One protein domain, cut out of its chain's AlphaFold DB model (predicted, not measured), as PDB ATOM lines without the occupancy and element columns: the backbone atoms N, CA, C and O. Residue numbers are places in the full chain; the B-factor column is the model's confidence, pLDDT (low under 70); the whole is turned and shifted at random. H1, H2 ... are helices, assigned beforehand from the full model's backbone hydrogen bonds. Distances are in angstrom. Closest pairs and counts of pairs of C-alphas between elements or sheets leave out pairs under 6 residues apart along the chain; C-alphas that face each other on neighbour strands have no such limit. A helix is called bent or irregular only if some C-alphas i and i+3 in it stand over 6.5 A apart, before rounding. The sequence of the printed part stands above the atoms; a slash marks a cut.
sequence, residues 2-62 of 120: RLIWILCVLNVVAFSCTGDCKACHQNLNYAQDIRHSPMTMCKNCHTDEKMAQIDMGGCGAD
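AT A GLANCE: This is residues 2 to 62 of the 120 residues of an uncharacterized protein of Helicobacter japonicus (UniProt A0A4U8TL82). A straight helical arm, H1, leads into a loose, open arc of chain made by H2, H3, H4 and their loops, and residues 2 to 9 of H1 stick out from this body. H2 packs on H3 within the arc, while H4 follows H3 after a tight link and a tail of residues 52 to 62 folds back. The printed part has 61 residues with four named helices, in the order H1, H2, H3, H4, and no named strand; its class is all helix. The whole is loose, with a radius of gyration of the C-alphas of 13.6 A, and only just flat, spanning 40 by 28 by 16 A.

IN THESE COORDINATES: The longest helix, H1, runs over residues 2 to 14 and is 19.0 A long from first to last C-alpha, from C-alpha 2 at (-8.594, 17.354, -37.073) to C-alpha 14 at (-18.841, 29.068, -26.183). H2 is residues 21 to 24. H3 is residues 34 to 44, 17.9 A long, and irregular: C-alphas 35 and 38 are 7.3 A apart. H4 is residues 48 to 51, ending with C-alpha 51 at (-25.902, 36.347, -19.576).

HOW THE PARTS SIT: H1 touches no helix; it is apart from H2, H3 and H4. H2 and H3 touch, with the closest C-alphas, those of Cys 21 and Met 39, 5.7 A apart. H4 is apart from H2 and from H3. In H1 every O i to N i+4 pair is within hydrogen-bond range; in H3 0 of 7 are, beside 5 of 8 O i to N i+3 pairs, and H2 and H4 are too short for an O i to N i+4 pair.

THE WHOLE: The two C-alphas farthest apart, those of Arg 2 and Ile 34, are 40.3 A apart. Without residues 2 to 9, which stand free, the body spans 34 by 23 by 13 A. The printed part has no cut, and no link between the helices is long. The mean pLDDT of the printed part is 72.0; residues 2 to 19 and 54 to 62 are under 70.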
ATOM      1  N   ARG A   2      -7.609  16.362 -36.580       59.97
ATOM      2  CA  ARG A   2      -8.594  17.354 -37.073       59.97
ATOM      3  C   ARG A   2      -9.837  17.511 -36.181       59.97
ATOM      4  O   ARG A   2     -10.238  18.630 -35.913       59.97
ATOM      5  N   LEU A   3     -10.392  16.407 -35.673       62.28
ATOM      6  CA  LEU A   3     -11.583  16.433 -34.809       62.28
ATOM      7  C   LEU A   3     -11.322  17.107 -33.449       62.28
ATOM      8  O   LEU A   3     -12.148  17.869 -32.972       62.28
ATOM      9  N   ILE A   4     -10.143  16.863 -32.860       69.25
ATOM     10  CA  ILE A   4      -9.705  17.480 -31.596       69.25
ATOM     11  C   ILE A   4      -9.514  18.987 -31.794       69.25
ATOM     12  O   ILE A   4      -9.975  19.775 -30.983       69.25
ATOM     13  N   TRP A   5      -8.912  19.392 -32.915       63.25
ATOM     14  CA  TRP A   5      -8.774  20.803 -33.280       63.25
ATOM     15  C   TRP A   5     -10.128  21.503 -33.453       63.25
ATOM     16  O   TRP A   5     -10.323  22.591 -32.921       63.25
ATOM     17  N   ILE A   6     -11.081  20.862 -34.135       64.38
ATOM     18  CA  ILE A   6     -12.443  21.388 -34.310       64.38
ATOM     19  C   ILE A   6     -13.155  21.524 -32.952       64.38
ATOM     20  O   ILE A   6     -13.756  22.560 -32.683       64.38
ATOM     21  N   LEU A   7     -13.031  20.525 -32.069       61.06
ATOM     22  CA  LEU A   7     -13.596  20.555 -30.715       61.06
ATOM     23  C   LEU A   7     -12.972  21.649 -29.833       61.06
ATOM     24  O   LEU A   7     -13.696  22.314 -29.093       61.06
ATOM     25  N   CYS A   8     -11.659  21.877 -29.919       60.31
ATOM     26  CA  CYS A   8     -10.992  22.958 -29.190       60.31
ATOM     27  C   CYS A   8     -11.444  24.340 -29.679       60.31
ATOM     28  O   CYS A   8     -11.718  25.207 -28.855       60.31
ATOM     29  N   VAL A   9     -11.578  24.538 -30.995       60.47
ATOM     30  CA  VAL A   9     -12.053  25.812 -31.558       60.47
ATOM     31  C   VAL A   9     -13.498  26.087 -31.136       60.47
ATOM     32  O   VAL A   9     -13.772  27.183 -30.665       60.47
ATOM     33  N   LEU A  10     -14.393  25.095 -31.211       58.34
ATOM     34  CA  LEU A  10     -15.800  25.221 -30.793       58.34
ATOM     35  C   LEU A  10     -15.968  25.595 -29.313       58.34
ATOM     36  O   LEU A  10     -16.842  26.393 -28.986       58.34
ATOM     37  N   ASN A  11     -15.121  25.066 -28.422       56.88
ATOM     38  CA  ASN A  11     -15.189  25.398 -26.996       56.88
ATOM     39  C   ASN A  11     -14.812  26.859 -26.720       56.88
ATOM     40  O   ASN A  11     -15.462  27.504 -25.907       56.88
ATOM     41  N   VAL A  12     -13.815  27.413 -27.416       55.56
ATOM     42  CA  VAL A  12     -13.390  28.812 -27.209       55.56
ATOM     43  C   VAL A  12     -14.503  29.805 -27.572       55.56
ATOM     44  O   VAL A  12     -14.640  30.830 -26.911       55.56
ATOM     45  N   VAL A  13     -15.342  29.484 -28.565       53.84
ATOM     46  CA  VAL A  13     -16.485  30.333 -28.958       53.84
ATOM     47  C   VAL A  13     -17.627  30.285 -27.935       53.84
ATOM     48  O   VAL A  13     -18.388  31.237 -27.818       53.84
ATOM     49  N   ALA A  14     -17.758  29.204 -27.160       53.72
ATOM     50  CA  ALA A  14     -18.841  29.068 -26.183       53.72
ATOM     51  C   ALA A  14     -18.646  29.951 -24.933       53.72
ATOM     52  O   ALA A  14     -19.620  30.339 -24.292       53.72
ATOM     53  N   PHE A  15     -17.401  30.301 -24.588       52.62
ATOM     54  CA  PHE A  15     -17.089  31.084 -23.384       52.62
ATOM     55  C   PHE A  15     -17.024  32.605 -23.615       52.62
ATOM     56  O   PHE A  15     -16.894  33.361 -22.648       52.62
ATOM     57  N   SER A  16     -17.151  33.082 -24.860       54.41
ATOM     58  CA  SER A  16     -17.016  34.510 -25.197       54.41
ATOM     59  C   SER A  16     -18.253  35.363 -24.898       54.41
ATOM     60  O   SER A  16     -18.147  36.584 -24.839       54.41
ATOM     61  N   CYS A  17     -19.406  34.747 -24.623       57.88
ATOM     62  CA  CYS A  17     -20.661  35.452 -24.317       57.88
ATOM     63  C   CYS A  17     -20.906  35.662 -22.811       57.88
ATOM     64  O   CYS A  17     -22.006  36.014 -22.399       57.88
ATOM     65  N   THR A  18     -19.903  35.433 -21.962       65.69
ATOM     66  CA  THR A  18     -20.082  35.337 -20.499       65.69
ATOM     67  C   THR A  18     -19.969  36.667 -19.755       65.69
ATOM     68  O   THR A  18     -20.168  36.701 -18.539       65.69
ATOM     69  N   GLY A  19     -19.603  37.751 -20.452       69.81
ATOM     70  CA  GLY A  19     -19.298  39.046 -19.831       69.81
ATOM     71  C   GLY A  19     -18.080  39.011 -18.893       69.81
ATOM     72  O   GLY A  19     -17.885  39.939 -18.109       69.81
ATOM     73  N   ASP A  20     -17.275  37.943 -18.949       77.56
ATOM     74  CA  ASP A  20     -16.092  37.759 -18.111       77.56
ATOM     75  C   ASP A  20     -14.815  38.183 -18.848       77.56
ATOM     76  O   ASP A  20     -14.188  37.415 -19.581       77.56
ATOM     77  N   CYS A  21     -14.387  39.420 -18.606       79.19
ATOM     78  CA  CYS A  21     -13.152  39.958 -19.168       79.19
ATOM     79  C   CYS A  21     -11.912  39.151 -18.731       79.19
ATOM     80  O   CYS A  21     -10.929  39.080 -19.471       79.19
ATOM     81  N   LYS A  22     -11.934  38.532 -17.540       81.00
ATOM     82  CA  LYS A  22     -10.813  37.729 -17.027       81.00
ATOM     83  C   LYS A  22     -10.651  36.427 -17.806       81.00
ATOM     84  O   LYS A  22      -9.517  35.987 -17.994       81.00
ATOM     85  N   ALA A  23     -11.740  35.845 -18.307       75.75
ATOM     86  CA  ALA A  23     -11.694  34.594 -19.064       75.75
ATOM     87  C   ALA A  23     -10.773  34.675 -20.298       75.75
ATOM     88  O   ALA A  23     -10.131  33.683 -20.642       75.75
ATOM     89  N   CYS A  24     -10.650  35.860 -20.910       72.12
ATOM     90  CA  CYS A  24      -9.754  36.114 -22.046       72.12
ATOM     91  C   CYS A  24      -8.336  36.563 -21.639       72.12
ATOM     92  O   CYS A  24      -7.407  36.483 -22.439       72.12
ATOM     93  N   HIS A  25      -8.135  37.013 -20.399       77.31
ATOM     94  CA  HIS A  25      -6.869  37.558 -19.890       77.31
ATOM     95  C   HIS A  25      -6.196  36.619 -18.872       77.31
ATOM     96  O   HIS A  25      -5.764  37.019 -17.792       77.31
ATOM     97  N   GLN A  26      -6.073  35.345 -19.239       79.31
ATOM     98  CA  GLN A  26      -5.670  34.257 -18.336       79.31
ATOM     99  C   GLN A  26      -4.240  34.374 -17.780       79.31
ATOM    100  O   GLN A  26      -3.944  33.816 -16.729       79.31
ATOM    101  N   ASN A  27      -3.362  35.120 -18.457       83.62
ATOM    102  CA  ASN A  27      -1.961  35.293 -18.055       83.62
ATOM    103  C   ASN A  27      -1.746  36.428 -17.036       83.62
ATOM    104  O   ASN A  27      -0.615  36.659 -16.612       83.62
ATOM    105  N   LEU A  28      -2.797  37.165 -16.657       85.06
ATOM    106  CA  LEU A  28      -2.687  38.235 -15.668       85.06
ATOM    107  C   LEU A  28      -2.760  37.674 -14.245       85.06
ATOM    108  O   LEU A  28      -3.710  36.984 -13.873       85.06
ATOM    109  N   ASN A  29      -1.784  38.037 -13.410       89.06
ATOM    110  CA  ASN A  29      -1.853  37.776 -11.978       89.06
ATOM    111  C   ASN A  29      -2.578  38.924 -11.265       89.06
ATOM    112  O   ASN A  29      -1.958  39.891 -10.829       89.06
ATOM    113  N   TYR A  30      -3.891  38.797 -11.100       86.56
ATOM    114  CA  TYR A  30      -4.740  39.820 -10.477       86.56
ATOM    115  C   TYR A  30      -4.402  40.138  -9.013       86.56
ATOM    116  O   TYR A  30      -4.780  41.201  -8.528       86.56
ATOM    117  N   ALA A  31      -3.685  39.254  -8.306       86.62
ATOM    118  CA  ALA A  31      -3.228  39.526  -6.942       86.62
ATOM    119  C   ALA A  31      -2.034  40.497  -6.905       86.62
ATOM    120  O   ALA A  31      -1.835  41.195  -5.916       86.62
ATOM    121  N   GLN A  32      -1.241  40.540  -7.980       89.50
ATOM    122  CA  GLN A  32      -0.057  41.396  -8.100       89.50
ATOM    123  C   GLN A  32      -0.267  42.561  -9.077       89.50
ATOM    124  O   GLN A  32       0.441  43.563  -8.999       89.50
ATOM    125  N   ASP A  33      -1.255  42.468  -9.970       88.00
ATOM    126  CA  ASP A  33      -1.598  43.506 -10.936       88.00
ATOM    127  C   ASP A  33      -2.896  44.226 -10.565       88.00
ATOM    128  O   ASP A  33      -3.989  43.961 -11.080       88.00
ATOM    129  N   ILE A  34      -2.748  45.198  -9.669       88.38
ATOM    130  CA  ILE A  34      -3.854  46.003  -9.147       88.38
ATOM    131  C   ILE A  34      -4.567  46.768 -10.275       88.38
ATOM    132  O   ILE A  34      -5.779  46.977 -10.202       88.38
ATOM    133  N   ARG A  35      -3.860  47.133 -11.354       88.56
ATOM    134  CA  ARG A  35      -4.430  47.907 -12.474       88.56
ATOM    135  C   ARG A  35      -5.472  47.110 -13.257       88.56
ATOM    136  O   ARG A  35      -6.397  47.703 -13.801       88.56
ATOM    137  N   HIS A  36      -5.344  45.783 -13.279       90.12
ATOM    138  CA  HIS A  36      -6.290  44.882 -13.938       90.12
ATOM    139  C   HIS A  36      -7.298  44.248 -12.966       90.12
ATOM    140  O   HIS A  36      -8.227  43.568 -13.404       90.12
ATOM    141  N   SER A  37      -7.194  44.516 -11.657       89.25
ATOM    142  CA  SER A  37      -8.171  44.058 -10.659       89.25
ATOM    143  C   SER A  37      -9.638  44.429 -10.962       89.25
ATOM    144  O   SER A  37     -10.498  43.587 -10.682       89.25
ATOM    145  N   PRO A  38      -9.980  45.573 -11.611       89.25
ATOM    146  CA  PRO A  38     -11.374  45.888 -11.943       89.25
ATOM    147  C   PRO A  38     -12.055  44.868 -12.865       89.25
ATOM    148  O   PRO A  38     -13.279  44.758 -12.851       89.25
ATOM    149  N   MET A  39     -11.291  44.071 -13.621       86.81
ATOM    150  CA  MET A  39     -11.837  43.013 -14.484       86.81
ATOM    151  C   MET A  39     -12.573  41.923 -13.698       86.81
ATOM    152  O   MET A  39     -13.435  41.244 -14.244       86.81
ATOM    153  N   THR A  40     -12.265  41.771 -12.407       87.12
ATOM    154  CA  THR A  40     -12.950  40.818 -11.519       87.12
ATOM    155  C   THR A  40     -14.368  41.253 -11.149       87.12
ATOM    156  O   THR A  40     -15.161  40.432 -10.704       87.12
ATOM    157  N   MET A  41     -14.712  42.528 -11.356       86.81
ATOM    158  CA  MET A  41     -15.994  43.089 -10.927       86.81
ATOM    159  C   MET A  41     -17.095  42.941 -11.982       86.81
ATOM    160  O   MET A  41     -18.271  43.069 -11.655       86.81
ATOM    161  N   CYS A  42     -16.747  42.659 -13.242       84.50
ATOM    162  CA  CYS A  42     -17.706  42.570 -14.349       84.50
ATOM    163  C   CYS A  42     -18.788  41.508 -14.082       84.50
ATOM    164  O   CYS A  42     -19.979  41.757 -14.288       84.50
ATOM    165  N   LYS A  43     -18.381  40.366 -13.513       84.75
ATOM    166  CA  LYS A  43     -19.264  39.254 -13.135       84.75
ATOM    167  C   LYS A  43     -20.258  39.578 -12.019       84.75
ATOM    168  O   LYS A  43     -21.261  38.883 -11.905       84.75
ATOM    169  N   ASN A  44     -20.052  40.653 -11.254       88.56
ATOM    170  CA  ASN A  44     -21.025  41.080 -10.243       88.56
ATOM    171  C   ASN A  44     -22.357  41.502 -10.887       88.56
ATOM    172  O   ASN A  44     -23.420  41.349 -10.287       88.56
ATOM    173  N   CYS A  45     -22.302  42.023 -12.118       83.88
ATOM    174  CA  CYS A  45     -23.479  42.413 -12.890       83.88
ATOM    175  C   CYS A  45     -23.785  41.425 -14.025       83.88
ATOM    176  O   CYS A  45     -24.959  41.125 -14.250       83.88
ATOM    177  N   HIS A  46     -22.756  40.900 -14.696       81.25
ATOM    178  CA  HIS A  46     -22.852  39.920 -15.785       81.25
ATOM    179  C   HIS A  46     -22.765  38.478 -15.260       81.25
ATOM    180  O   HIS A  46     -21.846  37.733 -15.602       81.25
ATOM    181  N   THR A  47     -23.696  38.089 -14.388       85.44
ATOM    182  CA  THR A  47     -23.752  36.710 -13.870       85.44
ATOM    183  C   THR A  47     -24.090  35.722 -14.987       85.44
ATOM    184  O   THR A  47     -24.670  36.114 -16.002       85.44
ATOM    185  N   ASP A  48     -23.745  34.445 -14.816       81.81
ATOM    186  CA  ASP A  48     -24.038  33.418 -15.827       81.81
ATOM    187  C   ASP A  48     -25.541  33.323 -16.115       81.81
ATOM    188  O   ASP A  48     -25.943  33.248 -17.273       81.81
ATOM    189  N   GLU A  49     -26.382  33.441 -15.086       83.94
ATOM    190  CA  GLU A  49     -27.840  33.399 -15.223       83.94
ATOM    191  C   GLU A  49     -28.369  34.574 -16.047       83.94
ATOM    192  O   GLU A  49     -29.260  34.396 -16.875       83.94
ATOM    193  N   LYS A  50     -27.822  35.780 -15.840       78.38
ATOM    194  CA  LYS A  50     -28.221  36.971 -16.602       78.38
ATOM    195  C   LYS A  50     -27.724  36.900 -18.037       78.38
ATOM    196  O   LYS A  50     -28.472  37.226 -18.950       78.38
ATOM    197  N   MET A  51     -26.485  36.459 -18.240       76.81
ATOM    198  CA  MET A  51     -25.902  36.347 -19.576       76.81
ATOM    199  C   MET A  51     -26.563  35.242 -20.401       76.81
ATOM    200  O   MET A  51     -26.752  35.429 -21.595       76.81
ATOM    201  N   ALA A  52     -27.008  34.149 -19.775       76.50
ATOM    202  CA  ALA A  52     -27.774  33.096 -20.446       76.50
ATOM    203  C   ALA A  52     -29.147  33.567 -20.965       76.50
ATOM    204  O   ALA A  52     -29.722  32.935 -21.847       76.50
ATOM    205  N   GLN A  53     -29.680  34.664 -20.415       74.62
ATOM    206  CA  GLN A  53     -30.958  35.260 -20.822       74.62
ATOM    207  C   GLN A  53     -30.797  36.394 -21.840       74.62
ATOM    208  O   GLN A  53     -31.789  36.862 -22.398       74.62
ATOM    209  N   ILE A  54     -29.570  36.864 -22.064       66.69
ATOM    210  CA  ILE A  54     -29.281  37.927 -23.020       66.69
ATOM    211  C   ILE A  54     -28.856  37.263 -24.326       66.69
ATOM    212  O   ILE A  54     -27.847  36.564 -24.378       66.69
ATOM    213  N   ASP A  55     -29.611  37.509 -25.396       59.19
ATOM    214  CA  ASP A  55     -29.174  37.132 -26.738       59.19
ATOM    215  C   ASP A  55     -28.007  38.036 -27.158       59.19
ATOM    216  O   ASP A  55     -28.180  39.195 -27.546       59.19
ATOM    217  N   MET A  56     -26.797  37.502 -27.012       55.28
ATOM    218  CA  MET A  56     -25.551  38.154 -27.414       55.28
ATOM    219  C   MET A  56     -25.242  37.940 -28.909       55.28
ATOM    220  O   MET A  56     -24.237  38.458 -29.394       55.28
ATOM    221  N   GLY A  57     -26.083  37.209 -29.656       54.59
ATOM    222  CA  GLY A  57     -25.856  36.859 -31.061       54.59
ATOM    223  C   GLY A  57     -24.718  35.846 -31.290       54.59
ATOM    224  O   GLY A  57     -24.200  35.226 -30.362       54.59
ATOM    225  N   GLY A  58     -24.313  35.664 -32.557       46.62
ATOM    226  CA  GLY A  58     -23.273  34.717 -33.014       46.62
ATOM    227  C   GLY A  58     -21.833  35.175 -32.759       46.62
ATOM    228  O   GLY A  58     -20.971  35.091 -33.635       46.62
ATOM    229  N   CYS A  59     -21.589  35.741 -31.589       48.00
ATOM    230  CA  CYS A  59     -20.465  36.625 -31.360       48.00
ATOM    231  C   CYS A  59     -19.282  35.902 -30.732       48.00
ATOM    232  O   CYS A  59     -19.282  35.554 -29.554       48.00
ATOM    233  N   GLY A  60     -18.289  35.641 -31.588       49.19
ATOM    234  CA  GLY A  60     -17.053  34.946 -31.249       49.19
ATOM    235  C   GLY A  60     -16.170  35.693 -30.249       49.19
ATOM    236  O   GLY A  60     -16.591  36.671 -29.647       49.19
ATOM    237  N   ALA A  61     -14.940  35.194 -30.097       43.59
ATOM    238  CA  ALA A  61     -13.947  35.410 -29.031       43.59
ATOM    239  C   ALA A  61     -13.619  36.852 -28.563       43.59
ATOM    240  O   ALA A  61     -12.721  37.029 -27.744       43.59
ATOM    241  N   ASP A  62     -14.297  37.876 -29.069       53.75
ATOM    242  CA  ASP A  62     -14.013  39.278 -28.827       53.75
ATOM    243  C   ASP A  62     -15.326  40.041 -28.559       53.75
ATOM    244  O   ASP A  62     -16.128  40.271 -29.467       53.75
TER     245      ASP A  62